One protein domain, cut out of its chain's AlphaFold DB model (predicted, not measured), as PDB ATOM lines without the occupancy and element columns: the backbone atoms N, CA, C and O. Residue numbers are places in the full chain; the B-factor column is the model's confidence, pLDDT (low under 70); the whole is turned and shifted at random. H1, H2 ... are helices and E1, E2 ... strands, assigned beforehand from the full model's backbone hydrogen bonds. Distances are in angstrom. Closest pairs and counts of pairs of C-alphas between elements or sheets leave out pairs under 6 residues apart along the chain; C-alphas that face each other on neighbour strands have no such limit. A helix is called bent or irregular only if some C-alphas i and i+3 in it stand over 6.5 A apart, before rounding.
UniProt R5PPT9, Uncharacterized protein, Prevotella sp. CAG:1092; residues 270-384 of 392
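What this domain is: This is residues 270 to 384 of the 392 residues of an uncharacterized protein of Prevotella sp. CAG:1092 (UniProt R5PPT9). A small helical body has two helices, H1 and H2, near each other in its middle, with H3 packed on one side of them and the long helix H5 crossing the other side. The short helix H4 sits beside H2 and H3, a small hairpin of E1 and E2 lies at one end of the body, and the far end of H5, from residue 377, sticks out as a free arm. The printed part has 115 residues, with five named helices and two named strands in the order H1, E1, E2, H2, H3, H4, H5; the class is mostly helix, and the sheet is the antiparallel pair E1 - E2. The whole is compact, with a radius of gyration of the C-alphas of 14.2 A and spans of 47 by 32 by 29 A.

Where its parts are: Begin at Gly 270 and go on to C-alpha 273 at (33.143, 21.022, -31.971), where H1 starts; it runs through residues 273 to 284, 16.5 A from first to last C-alpha. Next look for E1, residues 293 to 297, 11.2 A long, and E2, residues 302 to 305, 9.7 A long. After a tight link of one residue, C-alpha 307 at (18.957, 20.564, -52.902) opens H2, residues 307 to 316, 14.4 A long. H3 holds residues 325 to 336 over 15.1 A; it is neither bent nor irregular, but only just: C-alphas 330 and 333 are 6.3 A apart. H4 is short, residues 346 to 350, 6.1 A. H5, the longest helix, takes residues 358 to 382 over 36.4 A and ends with C-alpha 382 at (37.415, 39.657, -31.720).

How they stand to each other: Start at H2 and H3, the hubs, which touch three other helices each. They only just touch each other, with 3 pairs of C-alphas within 8 A, the closest being Gln 314 and Glu 325 at 7.3 A, and their lines are about perpendicular at 77 degrees. H4 touches both: look at C-alphas 307 and 349, 4.6 A apart, for H2, and at C-alphas 329 and 346, 5.6 A apart, for H3. H5 touches H2 with residues 361 to 365 alone, closest at the C-alphas of Met 312 and Tyr 361, 6.5 A, at a steep tilt of 68 degrees, only just short of about perpendicular, running the same way. Farther along, residues 368 to 375 of H5 touch H1, about perpendicular at 76 degrees; the C-alphas of Asp 278 and Ala 372 are the closest, at 5.3 A. H1 touches H3 with residues 280 to 284 alone, at a steep tilt of 65 degrees, the same way, with the C-alphas of Gln 284 and Thr 336 closest at 6.1 A. H3 and H5 are apart. In the hairpin of E1 and E2, antiparallel with 133 degrees between directions, find N 294 and O 304 at 2.8 A and N 304 and O 295 at 2.9 A. In H1, H2, H4 and H5 every O i to N i+4 pair is within hydrogen-bond range; in H3 4 of 8 are.

The domain as a whole: The two C-alphas farthest apart are those of Ser 299 and Lys 384, 47.5 A. Residues 377 to 384, of which 377 to 382 belong to H5, stand free; without them the body spans 40 by 29 by 29 A. The printed part has no cut, and no link is long. The mean pLDDT of the printed part is 86.9; look for values under 70 at residues 271, 300 to 301, 322 and 378 to 384 of this model.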
ATOM      1  N   GLY A 270      29.273  14.642 -33.342       73.12
ATOM      2  CA  GLY A 270      29.858  14.018 -32.154       73.12
ATOM      3  C   GLY A 270      30.593  15.039 -31.288       73.12
ATOM      4  O   GLY A 270      30.069  16.114 -31.005       73.12
ATOM      5  N   ASP A 271      31.829  14.711 -30.910       68.50
ATOM      6  CA  ASP A 271      32.709  15.600 -30.140       68.50
ATOM      7  C   ASP A 271      33.478  16.605 -31.024       68.50
ATOM      8  O   ASP A 271      34.259  17.412 -30.512       68.50
ATOM      9  N   ASN A 272      33.279  16.588 -32.351       78.88
ATOM     10  CA  ASN A 272      33.964  17.505 -33.262       78.88
ATOM     11  C   ASN A 272      33.317  18.899 -33.246       78.88
ATOM     12  O   ASN A 272      32.550  19.278 -34.136       78.88
ATOM     13  N   ARG A 273      33.650  19.665 -32.204       82.94
ATOM     14  CA  ARG A 273      33.143  21.022 -31.971       82.94
ATOM     15  C   ARG A 273      33.468  21.986 -33.113       82.94
ATOM     16  O   ARG A 273      32.602  22.761 -33.502       82.94
ATOM     17  N   GLU A 274      34.698  21.956 -33.621       86.56
ATOM     18  CA  GLU A 274      35.141  22.837 -34.711       86.56
ATOM     19  C   GLU A 274      34.287  22.620 -35.960       86.56
ATOM     20  O   GLU A 274      33.646  23.560 -36.424       86.56
ATOM     21  N   LEU A 275      34.152  21.365 -36.404       89.75
ATOM     22  CA  LEU A 275      33.340  21.030 -37.573       89.75
ATOM     23  C   LEU A 275      31.872  21.433 -37.393       89.75
ATOM     24  O   LEU A 275      31.251  21.920 -38.336       89.75
ATOM     25  N   ALA A 276      31.311  21.244 -36.197       89.06
ATOM     26  CA  ALA A 276      29.938  21.644 -35.909       89.06
ATOM     27  C   ALA A 276      29.741  23.159 -36.058       89.06
ATOM     28  O   ALA A 276      28.809  23.601 -36.730       89.06
ATOM     29  N   ILE A 277      30.648  23.954 -35.481       89.50
ATOM     30  CA  ILE A 277      30.588  25.416 -35.544       89.50
ATOM     31  C   ILE A 277      30.850  25.914 -36.972       89.50
ATOM     32  O   ILE A 277      30.137  26.805 -37.433       89.50
ATOM     33  N   ASP A 278      31.818  25.333 -37.687       92.69
ATOM     34  CA  ASP A 278      32.079  25.658 -39.094       92.69
ATOM     35  C   ASP A 278      30.854  25.378 -39.953       92.69
ATOM     36  O   ASP A 278      30.424  26.228 -40.732       92.69
ATOM     37  N   THR A 279      30.234  24.210 -39.768       93.75
ATOM     38  CA  THR A 279      29.033  23.844 -40.519       93.75
ATOM     39  C   THR A 279      27.874  24.783 -40.180       93.75
ATOM     40  O   THR A 279      27.176  25.227 -41.091       93.75
ATOM     41  N   ARG A 280      27.682  25.145 -38.903       93.62
ATOM     42  CA  ARG A 280      26.653  26.110 -38.478       93.62
ATOM     43  C   ARG A 280      26.852  27.459 -39.168       93.62
ATOM     44  O   ARG A 280      25.904  27.994 -39.736       93.62
ATOM     45  N   TYR A 281      28.084  27.965 -39.174       93.75
ATOM     46  CA  TYR A 281      28.432  29.226 -39.830       93.75
ATOM     47  C   TYR A 281      28.183  29.165 -41.344       93.75
ATOM     48  O   TYR A 281      27.533  30.045 -41.905       93.75
ATOM     49  N   VAL A 282      28.620  28.092 -42.009       95.81
ATOM     50  CA  VAL A 282      28.381  27.883 -43.447       95.81
ATOM     51  C   VAL A 282      26.885  27.856 -43.768       95.81
ATOM     52  O   VAL A 282      26.479  28.421 -44.779       95.81
ATOM     53  N   VAL A 283      26.050  27.240 -42.925       95.88
ATOM     54  CA  VAL A 283      24.591  27.217 -43.128       95.88
ATOM     55  C   VAL A 283      23.960  28.596 -42.906       95.88
ATOM     56  O   VAL A 283      23.096  28.998 -43.683       95.88
ATOM     57  N   GLN A 284      24.404  29.359 -41.906       94.19
ATOM     58  CA  GLN A 284      23.927  30.733 -41.685       94.19
ATOM     59  C   GLN A 284      24.266  31.657 -42.863       94.19
ATOM     60  O   GLN A 284      23.456  32.498 -43.248       94.19
ATOM     61  N   HIS A 285      25.434  31.453 -43.471       94.50
ATOM     62  CA  HIS A 285      25.941  32.225 -44.605       94.50
ATOM     63  C   HIS A 285      25.738  31.522 -45.952       94.50
ATOM     64  O   HIS A 285      26.385  31.862 -46.943       94.50
ATOM     65  N   PHE A 286      24.834  30.540 -46.019       95.69
ATOM     66  CA  PHE A 286      24.729  29.659 -47.182       95.69
ATOM     67  C   PHE A 286      24.390  30.418 -48.469       95.69
ATOM     68  O   PHE A 286      24.824  30.023 -49.545       95.69
ATOM     69  N   ASP A 287      23.672  31.539 -48.365       93.56
ATOM     70  CA  ASP A 287      23.317  32.411 -49.491       93.56
ATOM     71  C   ASP A 287      24.520  33.066 -50.191       93.56
ATOM     72  O   ASP A 287      24.362  33.537 -51.321       93.56
ATOM     73  N   GLU A 288      25.693  33.112 -49.547       93.69
ATOM     74  CA  GLU A 288      26.944  33.606 -50.142       93.69
ATOM     75  C   GLU A 288      27.545  32.619 -51.153       93.69
ATOM     76  O   GLU A 288      28.363  33.018 -51.982       93.69
ATOM     77  N   LEU A 289      27.146  31.344 -51.104       93.50
ATOM     78  CA  LEU A 289      27.616  30.325 -52.037       93.50
ATOM     79  C   LEU A 289      26.985  30.533 -53.414       93.50
ATOM     80  O   LEU A 289      25.767  30.701 -53.547       93.50
ATOM     81  N   SER A 290      27.788  30.400 -54.470       92.19
ATOM     82  CA  SER A 290      27.292  30.462 -55.852       92.19
ATOM     83  C   SER A 290      26.273  29.349 -56.144       92.19
ATOM     84  O   SER A 290      25.369  29.501 -56.970       92.19
ATOM     85  N   PHE A 291      26.356  28.257 -55.382       92.12
ATOM     86  CA  PHE A 291      25.499  27.083 -55.467       92.12
ATOM     87  C   PHE A 291      24.150  27.223 -54.746       92.12
ATOM     88  O   PHE A 291      23.302  26.348 -54.916       92.12
ATOM     89  N   ALA A 292      23.925  28.276 -53.951       92.00
ATOM     90  CA  ALA A 292      22.784  28.370 -53.034       92.00
ATOM     91  C   ALA A 292      21.420  28.435 -53.740       92.00
ATOM     92  O   ALA A 292      20.433  27.846 -53.287       92.00
ATOM     93  N   LYS A 293      21.367  29.137 -54.878       93.00
ATOM     94  CA  LYS A 293      20.135  29.374 -55.631       93.00
ATOM     95  C   LYS A 293      19.699  28.116 -56.380       93.00
ATOM     96  O   LYS A 293      20.363  27.662 -57.306       93.00
ATOM     97  N   GLY A 294      18.540  27.584 -56.011       88.25
ATOM     98  CA  GLY A 294      17.871  26.500 -56.718       88.25
ATOM     99  C   GLY A 294      16.848  26.991 -57.745       88.25
ATOM    100  O   GLY A 294      16.857  28.136 -58.203       88.25
ATOM    101  N   ARG A 295      15.941  26.083 -58.125       85.88
ATOM    102  CA  ARG A 295      14.865  26.360 -59.088       85.88
ATOM    103  C   ARG A 295      13.825  27.320 -58.501       85.88
ATOM    104  O   ARG A 295      13.608  27.353 -57.290       85.88
ATOM    105  N   LYS A 296      13.145  28.055 -59.381       83.88
ATOM    106  CA  LYS A 296      12.032  28.937 -59.020       83.88
ATOM    107  C   LYS A 296      10.873  28.128 -58.424       83.88
ATOM    108  O   LYS A 296      10.480  27.109 -58.991       83.88
ATOM    109  N   ASP A 297      10.339  28.582 -57.296       77.12
ATOM    110  CA  ASP A 297       9.102  28.092 -56.693       77.12
ATOM    111  C   ASP A 297       7.960  29.052 -57.023       77.12
ATOM    112  O   ASP A 297       7.817  30.120 -56.426       77.12
ATOM    113  N   ASN A 298       7.128  28.651 -57.981       73.56
ATOM    114  CA  ASN A 298       5.971  29.438 -58.397       73.56
ATOM    115  C   ASN A 298       4.902  29.548 -57.293       73.56
ATOM    116  O   ASN A 298       4.074  30.449 -57.354       73.56
ATOM    117  N   SER A 299       4.932  28.668 -56.287       70.38
ATOM    118  CA  SER A 299       3.936  28.601 -55.207       70.38
ATOM    119  C   SER A 299       4.230  29.578 -54.065       70.38
ATOM    120  O   SER A 299       3.306  30.020 -53.393       70.38
ATOM    121  N   HIS A 300       5.502  29.933 -53.853       64.62
ATOM    122  CA  HIS A 300       5.954  30.795 -52.747       64.62
ATOM    123  C   HIS A 300       6.598  32.108 -53.223       64.62
ATOM    124  O   HIS A 300       7.165  32.845 -52.424       64.62
ATOM    125  N   GLY A 301       6.535  32.411 -54.527       62.28
ATOM    126  CA  GLY A 301       7.001  33.690 -55.076       62.28
ATOM    127  C   GLY A 301       8.519  33.912 -55.022       62.28
ATOM    128  O   GLY A 301       8.966  35.052 -55.104       62.28
ATOM    129  N   GLY A 302       9.324  32.848 -54.913       82.31
ATOM    130  CA  GLY A 302      10.778  32.926 -54.720       82.31
ATOM    131  C   GLY A 302      11.540  31.766 -55.362       82.31
ATOM    132  O   GLY A 302      10.970  30.985 -56.118       82.31
ATOM    133  N   ASN A 303      12.843  31.639 -55.091       88.75
ATOM    134  CA  ASN A 303      13.612  30.451 -55.486       88.75
ATOM    135  C   ASN A 303      13.750  29.507 -54.293       88.75
ATOM    136  O   ASN A 303      13.960  29.962 -53.167       88.75
ATOM    137  N   LYS A 304      13.696  28.199 -54.553       91.25
ATOM    138  CA  LYS A 304      14.091  27.202 -53.557       91.25
ATOM    139  C   LYS A 304      15.590  27.220 -53.366       91.25
ATOM    140  O   LYS A 304      16.336  27.567 -54.283       91.25
ATOM    141  N   ILE A 305      16.022  26.762 -52.204       93.69
ATOM    142  CA  ILE A 305      17.423  26.448 -51.993       93.69
ATOM    143  C   ILE A 305      17.822  25.243 -52.853       93.69
ATOM    144  O   ILE A 305      17.015  24.350 -53.138       93.69
ATOM    145  N   ASN A 306      19.064  25.223 -53.323       94.62
ATOM    146  CA  ASN A 306      19.551  24.146 -54.169       94.62
ATOM    147  C   ASN A 306      19.759  22.850 -53.364       94.62
ATOM    148  O   ASN A 306      20.731  22.705 -52.624       94.62
ATOM    149  N   ALA A 307      18.875  21.868 -53.563       94.19
ATOM    150  CA  ALA A 307      18.957  20.564 -52.902       94.19
ATOM    151  C   ALA A 307      20.286  19.828 -53.165       94.19
ATOM    152  O   ALA A 307      20.775  19.117 -52.287       94.19
ATOM    153  N   LYS A 308      20.898  20.028 -54.341       95.31
ATOM    154  CA  LYS A 308      22.208  19.457 -54.677       95.31
ATOM    155  C   LYS A 308      23.317  20.060 -53.811       95.31
ATOM    156  O   LYS A 308      24.164  19.327 -53.314       95.31
ATOM    157  N   ALA A 309      23.276  21.370 -53.570       95.88
ATOM    158  CA  ALA A 309      24.240  22.049 -52.707       95.88
ATOM    159  C   ALA A 309      24.161  21.538 -51.259       95.88
ATOM    160  O   ALA A 309      25.188  21.297 -50.635       95.88
ATOM    161  N   ILE A 310      22.952  21.273 -50.749       95.81
ATOM    162  CA  ILE A 310      22.774  20.653 -49.424       95.81
ATOM    163  C   ILE A 310      23.341  19.222 -49.404       95.81
ATOM    164  O   ILE A 310      23.985  18.837 -48.431       95.81
ATOM    165  N   ALA A 311      23.168  18.437 -50.474       94.12
ATOM    166  CA  ALA A 311      23.741  17.090 -50.567       94.12
ATOM    167  C   ALA A 311      25.283  17.109 -50.600       94.12
ATOM    168  O   ALA A 311      25.928  16.270 -49.968       94.12
ATOM    169  N   MET A 312      25.884  18.086 -51.288       96.19
ATOM    170  CA  MET A 312      27.333  18.305 -51.258       96.19
ATOM    171  C   MET A 312      27.805  18.773 -49.874       96.19
ATOM    172  O   MET A 312      28.833  18.295 -49.396       96.19
ATOM    173  N   LEU A 313      27.030  19.614 -49.177       96.25
ATOM    174  CA  LEU A 313      27.331  20.013 -47.799       96.25
ATOM    175  C   LEU A 313      27.328  18.809 -46.847       96.25
ATOM    176  O   LEU A 313      28.261  18.662 -46.063       96.25
ATOM    177  N   GLN A 314      26.343  17.908 -46.964       94.12
ATOM    178  CA  GLN A 314      26.303  16.654 -46.196       94.12
ATOM    179  C   GLN A 314      27.560  15.804 -46.410       94.12
ATOM    180  O   GLN A 314      28.013  15.122 -45.486       94.12
ATOM    181  N   LYS A 315      28.105  15.795 -47.634       93.62
ATOM    182  CA  LYS A 315      29.344  15.080 -47.957       93.62
ATOM    183  C   LYS A 315      30.554  15.765 -47.317       93.62
ATOM    184  O   LYS A 315      31.371  15.074 -46.714       93.62
ATOM    185  N   TRP A 316      30.628  17.094 -47.389       94.44
ATOM    186  CA  TRP A 316      31.711  17.886 -46.800       94.44
ATOM    187  C   TRP A 316      31.801  17.711 -45.279       94.44
ATOM    188  O   TRP A 316      32.866  17.393 -44.760       94.44
ATOM    189  N   CYS A 317      30.674  17.797 -44.569       90.31
ATOM    190  CA  CYS A 317      30.637  17.621 -43.114       90.31
ATOM    191  C   CYS A 317      30.570  16.147 -42.664       90.31
ATOM    192  O   CYS A 317      30.271  15.852 -41.507       90.31
ATOM    193  N   MET A 318      30.863  15.204 -43.570       87.94
ATOM    194  CA  MET A 318      30.930  13.766 -43.299       87.94
ATOM    195  C   MET A 318      29.640  13.167 -42.712       87.94
ATOM    196  O   MET A 318      29.705  12.243 -41.903       87.94
ATOM    197  N   VAL A 319      28.463  13.668 -43.084       84.62
ATOM    198  CA  VAL A 319      27.168  13.145 -42.608       84.62
ATOM    199  C   VAL A 319      26.619  12.037 -43.517       84.62
ATOM    200  O   VAL A 319      25.860  11.179 -43.061       84.62
ATOM    201  N   VAL A 320      27.019  12.004 -44.793       82.06
ATOM    202  CA  VAL A 320      26.570  10.982 -45.758       82.06
ATOM    203  C   VAL A 320      26.914   9.567 -45.282       82.06
ATOM    204  O   VAL A 320      28.050   9.287 -44.907       82.06
ATOM    205  N   GLY A 321      25.934   8.659 -45.334       71.56
ATOM    206  CA  GLY A 321      26.109   7.239 -45.015       71.56
ATOM    207  C   GLY A 321      26.069   6.915 -43.520       71.56
ATOM    208  O   GLY A 321      26.205   5.750 -43.153       71.56
ATOM    209  N   LYS A 322      25.859   7.916 -42.654       69.25
ATOM    210  CA  LYS A 322      25.767   7.735 -41.194       69.25
ATOM    211  C   LYS A 322      24.340   7.512 -40.679       69.25
ATOM    212  O   LYS A 322      24.164   7.337 -39.479       69.25
ATOM    213  N   GLY A 323      23.325   7.544 -41.547       72.56
ATOM    214  CA  GLY A 323      21.914   7.402 -41.161       72.56
ATOM    215  C   GLY A 323      21.309   8.648 -40.500       72.56
ATOM    216  O   GLY A 323      20.160   8.616 -40.069       72.56
ATOM    217  N   ASN A 324      22.061   9.753 -40.440       79.75
ATOM    218  CA  ASN A 324      21.654  11.014 -39.814       79.75
ATOM    219  C   ASN A 324      21.276  12.099 -40.841       79.75
ATOM    220  O   ASN A 324      21.091  13.261 -40.480       79.75
ATOM    221  N   GLU A 325      21.145  11.755 -42.125       86.12
ATOM    222  CA  GLU A 325      20.894  12.729 -43.192       86.12
ATOM    223  C   GLU A 325      19.548  13.446 -43.058       86.12
ATOM    224  O   GLU A 325      19.456  14.630 -43.376       86.12
ATOM    225  N   TYR A 326      18.523  12.754 -42.551       87.69
ATOM    226  CA  TYR A 326      17.236  13.375 -42.242       87.69
ATOM    227  C   TYR A 326      17.392  14.469 -41.180       87.69
ATOM    228  O   TYR A 326      16.979  15.601 -41.410       87.69
ATOM    229  N   SER A 327      18.052  14.154 -40.058       84.44
ATOM    230  CA  SER A 327      18.313  15.117 -38.982       84.44
ATOM    231  C   SER A 327      19.160  16.294 -39.462       84.44
ATOM    232  O   SER A 327      18.917  17.423 -39.053       84.44
ATOM    233  N   PHE A 328      20.108  16.064 -40.376       91.94
ATOM    234  CA  PHE A 328      20.880  17.153 -40.968       91.94
ATOM    235  C   PHE A 328      20.003  18.135 -41.739       91.94
ATOM    236  O   PHE A 328      20.144  19.335 -41.554       91.94
ATOM    237  N   VAL A 329      19.109  17.653 -42.609       92.69
ATOM    238  CA  VAL A 329      18.281  18.550 -43.430       92.69
ATOM    239  C   VAL A 329      17.172  19.184 -42.596       92.69
ATOM    240  O   VAL A 329      17.066  20.401 -42.551       92.69
ATOM    241  N   GLU A 330      16.362  18.363 -41.932       90.81
ATOM    242  CA  GLU A 330      15.079  18.798 -41.363       90.81
ATOM    243  C   GLU A 330      15.205  19.382 -39.954       90.81
ATOM    244  O   GLU A 330      14.311  20.096 -39.524       90.81
ATOM    245  N   LYS A 331      16.284  19.074 -39.221       87.69
ATOM    246  CA  LYS A 331      16.492  19.590 -37.855       87.69
ATOM    247  C   LYS A 331      17.648  20.576 -37.781       87.69
ATOM    248  O   LYS A 331      17.536  21.604 -37.146       87.69
ATOM    249  N   PHE A 332      18.779  20.292 -38.421       92.19
ATOM    250  CA  PHE A 332      19.926  21.201 -38.346       92.19
ATOM    251  C   PHE A 332      19.851  22.316 -39.383       92.19
ATOM    252  O   PHE A 332      19.882  23.492 -39.030       92.19
ATOM    253  N   PHE A 333      19.751  21.961 -40.665       95.00
ATOM    254  CA  PHE A 333      19.803  22.935 -41.746       95.00
ATOM    255  C   PHE A 333      18.598  23.873 -41.695       95.00
ATOM    256  O   PHE A 333      18.783  25.079 -41.775       95.00
ATOM    257  N   HIS A 334      17.383  23.340 -41.543       93.44
ATOM    258  CA  HIS A 334      16.161  24.151 -41.472       93.44
ATOM    259  C   HIS A 334      16.154  25.121 -40.287       93.44
ATOM    260  O   HIS A 334      15.798  26.278 -40.483       93.44
ATOM    261  N   ASP A 335      16.605  24.695 -39.104       91.12
ATOM    262  CA  ASP A 335      16.631  25.562 -37.916       91.12
ATOM    263  C   ASP A 335      17.759  26.606 -37.988       91.12
ATOM    264  O   ASP A 335      17.627  27.729 -37.494       91.12
ATOM    265  N   THR A 336      18.880  26.254 -38.624       93.19
ATOM    266  CA  THR A 336      20.068  27.119 -38.713       93.19
ATOM    267  C   THR A 336      19.987  28.113 -39.873       93.19
ATOM    268  O   THR A 336      20.501  29.228 -39.773       93.19
ATOM    269  N   TYR A 337      19.368  27.725 -40.987       94.19
ATOM    270  CA  TYR A 337      19.279  28.550 -42.185       94.19
ATOM    271  C   TYR A 337      18.200  29.623 -42.028       94.19
ATOM    272  O   TYR A 337      17.014  29.326 -41.934       94.19
ATOM    273  N   GLN A 338      18.623  30.884 -42.069       89.06
ATOM    274  CA  GLN A 338      17.751  32.064 -41.988       89.06
ATOM    275  C   GLN A 338      17.846  32.925 -43.262       89.06
ATOM    276  O   GLN A 338      17.602  34.131 -43.238       89.06
ATOM    277  N   GLY A 339      18.278  32.319 -44.374       89.12
ATOM    278  CA  GLY A 339      18.489  33.008 -45.645       89.12
ATOM    279  C   GLY A 339      17.206  33.214 -46.454       89.12
ATOM    280  O   GLY A 339      16.092  32.937 -46.013       89.12
ATOM    281  N   LYS A 340      17.363  33.719 -47.680       89.56
ATOM    282  CA  LYS A 340      16.243  34.192 -48.515       89.56
ATOM    283  C   LYS A 340      15.563  33.119 -49.369       89.56
ATOM    284  O   LYS A 340      14.565  33.417 -50.028       89.56
ATOM    285  N   TYR A 341      16.118  31.910 -49.457       91.56
ATOM    286  CA  TYR A 341      15.573  30.836 -50.290       91.56
ATOM    287  C   TYR A 341      14.613  29.947 -49.503       91.56
ATOM    288  O   TYR A 341      14.858  29.601 -48.354       91.56
ATOM    289  N   SER A 342      13.530  29.497 -50.133       90.94
ATOM    290  CA  SER A 342      12.606  28.579 -49.461       90.94
ATOM    291  C   SER A 342      13.242  27.195 -49.279       90.94
ATOM    292  O   SER A 342      13.848  26.655 -50.215       90.94
ATOM    293  N   LEU A 343      13.045  26.601 -48.103       92.62
ATOM    294  CA  LEU A 343      13.612  25.311 -47.717       92.62
ATOM    295  C   LEU A 343      13.136  24.150 -48.613       92.62
ATOM    296  O   LEU A 343      12.032  24.153 -49.168       92.62
ATOM    297  N   VAL A 344      13.983  23.128 -48.744       92.62
ATOM    298  CA  VAL A 344      13.667  21.861 -49.426       92.62
ATOM    299  C   VAL A 344      13.610  20.717 -48.422       92.62
ATOM    300  O   VAL A 344      14.348  20.711 -47.439       92.62
ATOM    301  N   ARG A 345      12.757  19.724 -48.693       92.62
ATOM    302  CA  ARG A 345      12.660  18.509 -47.876       92.62
ATOM    303  C   ARG A 345      13.837  17.568 -48.120       92.62
ATOM    304  O   ARG A 345      14.386  17.526 -49.224       92.62
ATOM    305  N   ASN A 346      14.139  16.729 -47.134       90.62
ATOM    306  CA  ASN A 346      15.191  15.719 -47.191       90.62
ATOM    307  C   ASN A 346      15.079  14.829 -48.436       90.62
ATOM    308  O   ASN A 346      16.088  14.566 -49.078       90.62
ATOM    309  N   SER A 347      13.872  14.420 -48.847       89.81
ATOM    310  CA  SER A 347      13.679  13.587 -50.048       89.81
ATOM    311  C   SER A 347      14.257  14.218 -51.322       89.81
ATOM    312  O   SER A 347      14.861  13.518 -52.134       89.81
ATOM    313  N   ALA A 348      14.142  15.541 -51.473       91.75
ATOM    314  CA  ALA A 348      14.724  16.262 -52.600       91.75
ATOM    315  C   ALA A 348      16.258  16.272 -52.536       91.75
ATOM    316  O   ALA A 348      16.905  16.125 -53.568       91.75
ATOM    317  N   VAL A 349      16.835  16.406 -51.337       92.56
ATOM    318  CA  VAL A 349      18.291  16.359 -51.105       92.56
ATOM    319  C   VAL A 349      18.842  14.959 -51.388       92.56
ATOM    320  O   VAL A 349      19.816  14.817 -52.123       92.56
ATOM    321  N   GLN A 350      18.177  13.912 -50.889       90.31
ATOM    322  CA  GLN A 350      18.571  12.520 -51.129       90.31
ATOM    323  C   GLN A 350      18.579  12.179 -52.622       90.31
ATOM    324  O   GLN A 350      19.518  11.547 -53.099       90.31
ATOM    325  N   GLY A 351      17.590  12.672 -53.374       89.62
ATOM    326  CA  GLY A 351      17.533  12.505 -54.826       89.62
ATOM    327  C   GLY A 351      18.680  13.172 -55.596       89.62
ATOM    328  O   GLY A 351      18.829  12.902 -56.783       89.62
ATOM    329  N   GLN A 352      19.487  14.030 -54.958       91.62
ATOM    330  CA  GLN A 352      20.642  14.699 -55.570       91.62
ATOM    331  C   GLN A 352      21.999  14.156 -55.105       91.62
ATOM    332  O   GLN A 352      23.024  14.626 -55.594       91.62
ATOM    333  N   LYS A 353      22.043  13.163 -54.203       84.75
ATOM    334  CA  LYS A 353      23.299  12.628 -53.641       84.75
ATOM    335  C   LYS A 353      24.301  12.124 -54.683       84.75
ATOM    336  O   LYS A 353      25.497  12.188 -54.426       84.75
ATOM    337  N   SER A 354      23.808  11.650 -55.824       84.94
ATOM    338  CA  SER A 354      24.623  11.119 -56.925       84.94
ATOM    339  C   SER A 354      24.641  12.030 -58.158       84.94
ATOM    340  O   SER A 354      25.167  11.639 -59.192       84.94
ATOM    341  N   ASN A 355      24.054  13.230 -58.073       89.12
ATOM    342  CA  ASN A 355      23.834  14.115 -59.224       89.12
ATOM    343  C   ASN A 355      24.829  15.283 -59.265       89.12
ATOM    344  O   ASN A 355      24.460  16.409 -59.605       89.12
ATOM    345  N   TYR A 356      26.073  15.031 -58.885       90.38
ATOM    346  CA  TYR A 356      27.186  15.959 -59.034       90.38
ATOM    347  C   TYR A 356      28.461  15.164 -59.292       90.38
ATOM    348  O   TYR A 356      28.632  14.066 -58.756       90.38
ATOM    349  N   ASP A 357      29.338  15.705 -60.127       92.06
ATOM    350  CA  ASP A 357      30.640  15.108 -60.397       92.06
ATOM    351  C   ASP A 357      31.707  15.610 -59.406       92.06
ATOM    352  O   ASP A 357      31.452  16.426 -58.512       92.06
ATOM    353  N   SER A 358      32.918  15.066 -59.530       91.50
ATOM    354  CA  SER A 358      34.041  15.433 -58.665       91.50
ATOM    355  C   SER A 358      34.469  16.892 -58.837       91.50
ATOM    356  O   SER A 358      34.893  17.508 -57.863       91.50
ATOM    357  N   GLU A 359      34.358  17.458 -60.040       93.88
ATOM    358  CA  GLU A 359      34.775  18.835 -60.314       93.88
ATOM    359  C   GLU A 359      33.784  19.839 -59.706       93.88
ATOM    360  O   GLU A 359      34.188  20.811 -59.064       93.88
ATOM    361  N   GLU A 360      32.484  19.576 -59.849       92.75
ATOM    362  CA  GLU A 360      31.404  20.338 -59.222       92.75
ATOM    363  C   GLU A 360      31.538  20.308 -57.692       92.75
ATOM    364  O   GLU A 360      31.452  21.354 -57.041       92.75
ATOM    365  N   TYR A 361      31.830  19.132 -57.119       95.50
ATOM    366  CA  TYR A 361      32.049  18.987 -55.680       95.50
ATOM    367  C   TYR A 361      33.276  19.758 -55.180       95.50
ATOM    368  O   TYR A 361      33.182  20.429 -54.155       95.50
ATOM    369  N   GLU A 362      34.412  19.699 -55.879       95.50
ATOM    370  CA  GLU A 362      35.614  20.431 -55.456       95.50
ATOM    371  C   GLU A 362      35.418  21.953 -55.541       95.50
ATOM    372  O   GLU A 362      35.841  22.671 -54.635       95.50
ATOM    373  N   LYS A 363      34.698  22.461 -56.551       95.50
ATOM    374  CA  LYS A 363      34.330  23.889 -56.621       95.50
ATOM    375  C   LYS A 363      33.460  24.306 -55.435       95.50
ATOM    376  O   LYS A 363      33.749  25.309 -54.784       95.50
ATOM    377  N   PHE A 364      32.430  23.518 -55.124       96.31
ATOM    378  CA  PHE A 364      31.575  23.757 -53.962       96.31
ATOM    379  C   PHE A 364      32.377  23.734 -52.654       96.31
ATOM    380  O   PHE A 364      32.272  24.648 -51.834       96.31
ATOM    381  N   LYS A 365      33.215  22.710 -52.474       95.69
ATOM    382  CA  LYS A 365      34.061  22.535 -51.293       95.69
ATOM    383  C   LYS A 365      34.988  23.731 -51.077       95.69
ATOM    384  O   LYS A 365      35.073  24.210 -49.953       95.69
ATOM    385  N   GLN A 366      35.611  24.260 -52.129       95.81
ATOM    386  CA  GLN A 366      36.461  25.451 -52.024       95.81
ATOM    387  C   GLN A 366      35.696  26.692 -51.543       95.81
ATOM    388  O   GLN A 366      36.237  27.481 -50.771       95.81
ATOM    389  N   GLU A 367      34.455  26.901 -51.990       96.25
ATOM    390  CA  GLU A 367      33.636  28.021 -51.503       96.25
ATOM    391  C   GLU A 367      33.239  27.843 -50.033       96.25
ATOM    392  O   GLU A 367      33.330  28.791 -49.250       96.25
ATOM    393  N   VAL A 368      32.867  26.621 -49.641       95.44
ATOM    394  CA  VAL A 368      32.554  26.274 -48.247       95.44
ATOM    395  C   VAL A 368      33.770  26.460 -47.340       95.44
ATOM    396  O   VAL A 368      33.656  27.080 -46.286       95.44
ATOM    397  N   GLU A 369      34.947  25.991 -47.754       93.62
ATOM    398  CA  GLU A 369      36.192  26.151 -46.997       93.62
ATOM    399  C   GLU A 369      36.582  27.624 -46.852       93.62
ATOM    400  O   GLU A 369      37.007  28.038 -45.775       93.62
ATOM    401  N   LYS A 370      36.365  28.453 -47.881       93.44
ATOM    402  CA  LYS A 370      36.555  29.910 -47.775       93.44
ATOM    403  C   LYS A 370      35.603  30.538 -46.756       93.44
ATOM    404  O   LYS A 370      36.029  31.403 -45.994       93.44
ATOM    405  N   LEU A 371      34.333  30.128 -46.724       92.31
ATOM    406  CA  LEU A 371      33.379  30.605 -45.714       92.31
ATOM    407  C   LEU A 371      33.779  30.171 -44.300       92.31
ATOM    408  O   LEU A 371      33.771  31.003 -43.395       92.31
ATOM    409  N   ALA A 372      34.192  28.917 -44.116       89.56
ATOM    410  CA  ALA A 372      34.703  28.433 -42.835       89.56
ATOM    411  C   ALA A 372      35.956  29.222 -42.402       89.56
ATOM    412  O   ALA A 372      36.026  29.719 -41.282       89.56
ATOM    413  N   GLN A 373      36.902  29.474 -43.313       89.69
ATOM    414  CA  GLN A 373      38.086  30.304 -43.049       89.69
ATOM    415  C   GLN A 373      37.741  31.744 -42.641       89.69
ATOM    416  O   GLN A 373      38.386  32.289 -41.742       89.69
ATOM    417  N   LYS A 374      36.704  32.362 -43.230       88.31
ATOM    418  CA  LYS A 374      36.227  33.690 -42.795       88.31
ATOM    419  C   LYS A 374      35.811  33.692 -41.319       88.31
ATOM    420  O   LYS A 374      36.111  34.665 -40.628       88.31
ATOM    421  N   ARG A 375      35.179  32.619 -40.819       88.19
ATOM    422  CA  ARG A 375      34.840  32.469 -39.391       88.19
ATOM    423  C   ARG A 375      36.093  32.518 -38.522       88.19
ATOM    424  O   ARG A 375      36.133  33.264 -37.544       88.19
ATOM    425  N   HIS A 376      37.116  31.745 -38.882       82.38
ATOM    426  CA  HIS A 376      38.374  31.714 -38.135       82.38
ATOM    427  C   HIS A 376      39.034  33.104 -38.086       82.38
ATOM    428  O   HIS A 376      39.438  33.554 -37.016       82.38
ATOM    429  N   ALA A 377      39.037  33.834 -39.206       74.81
ATOM    430  CA  ALA A 377      39.577  35.192 -39.276       74.81
ATOM    431  C   ALA A 377      38.765  36.231 -38.470       74.81
ATOM    432  O   ALA A 377      39.339  37.195 -37.961       74.81
ATOM    433  N   HIS A 378      37.444  36.056 -38.341       68.31
ATOM    434  CA  HIS A 378      36.602  36.904 -37.487       68.31
ATOM    435  C   HIS A 378      36.891  36.678 -35.995       68.31
ATOM    436  O   HIS A 378      37.095  37.642 -35.259       68.31
ATOM    437  N   ASN A 379      37.035  35.420 -35.570       60.97
ATOM    438  CA  ASN A 379      37.359  35.077 -34.181       60.97
ATOM    439  C   ASN A 379      38.759  35.560 -33.744       60.97
ATOM    440  O   ASN A 379      38.957  35.923 -32.583       60.97
ATOM    441  N   GLU A 380      39.736  35.616 -34.657       56.25
ATOM    442  CA  GLU A 380      41.066  36.192 -34.384       56.25
ATOM    443  C   GLU A 380      41.061  37.723 -34.238       56.25
ATOM    444  O   GLU A 380      41.960  38.289 -33.612       56.25
ATOM    445  N   LYS A 381      40.074  38.415 -34.819       48.84
ATOM    446  CA  LYS A 381      39.902  39.864 -34.646       48.84
ATOM    447  C   LYS A 381      39.188  40.192 -33.338       48.84
ATOM    448  O   LYS A 381      39.650  41.081 -32.630       48.84
ATOM    449  N   ASP A 382      38.154  39.439 -32.972       44.91
ATOM    450  CA  ASP A 382      37.415  39.657 -31.720       44.91
ATOM    451  C   ASP A 382      38.251  39.313 -30.473       44.91
ATOM    452  O   ASP A 382      38.128  39.965 -29.440       44.91
ATOM    453  N   SER A 383      39.195  38.374 -30.579       44.03
ATOM    454  CA  SER A 383      40.180  38.085 -29.519       44.03
ATOM    455  C   SER A 383      41.310  39.124 -29.403       44.03
ATOM    456  O   SER A 383      42.022  39.139 -28.398       44.03
ATOM    457  N   LYS A 384      41.463  40.025 -30.386       42.16
ATOM    458  CA  LYS A 384      42.423  41.148 -30.365       42.16
ATOM    459  C   LYS A 384      41.810  42.473 -29.903       42.16
ATOM    460  O   LYS A 384      42.552  43.425 -29.676       42.16
TER     461      LYS A 384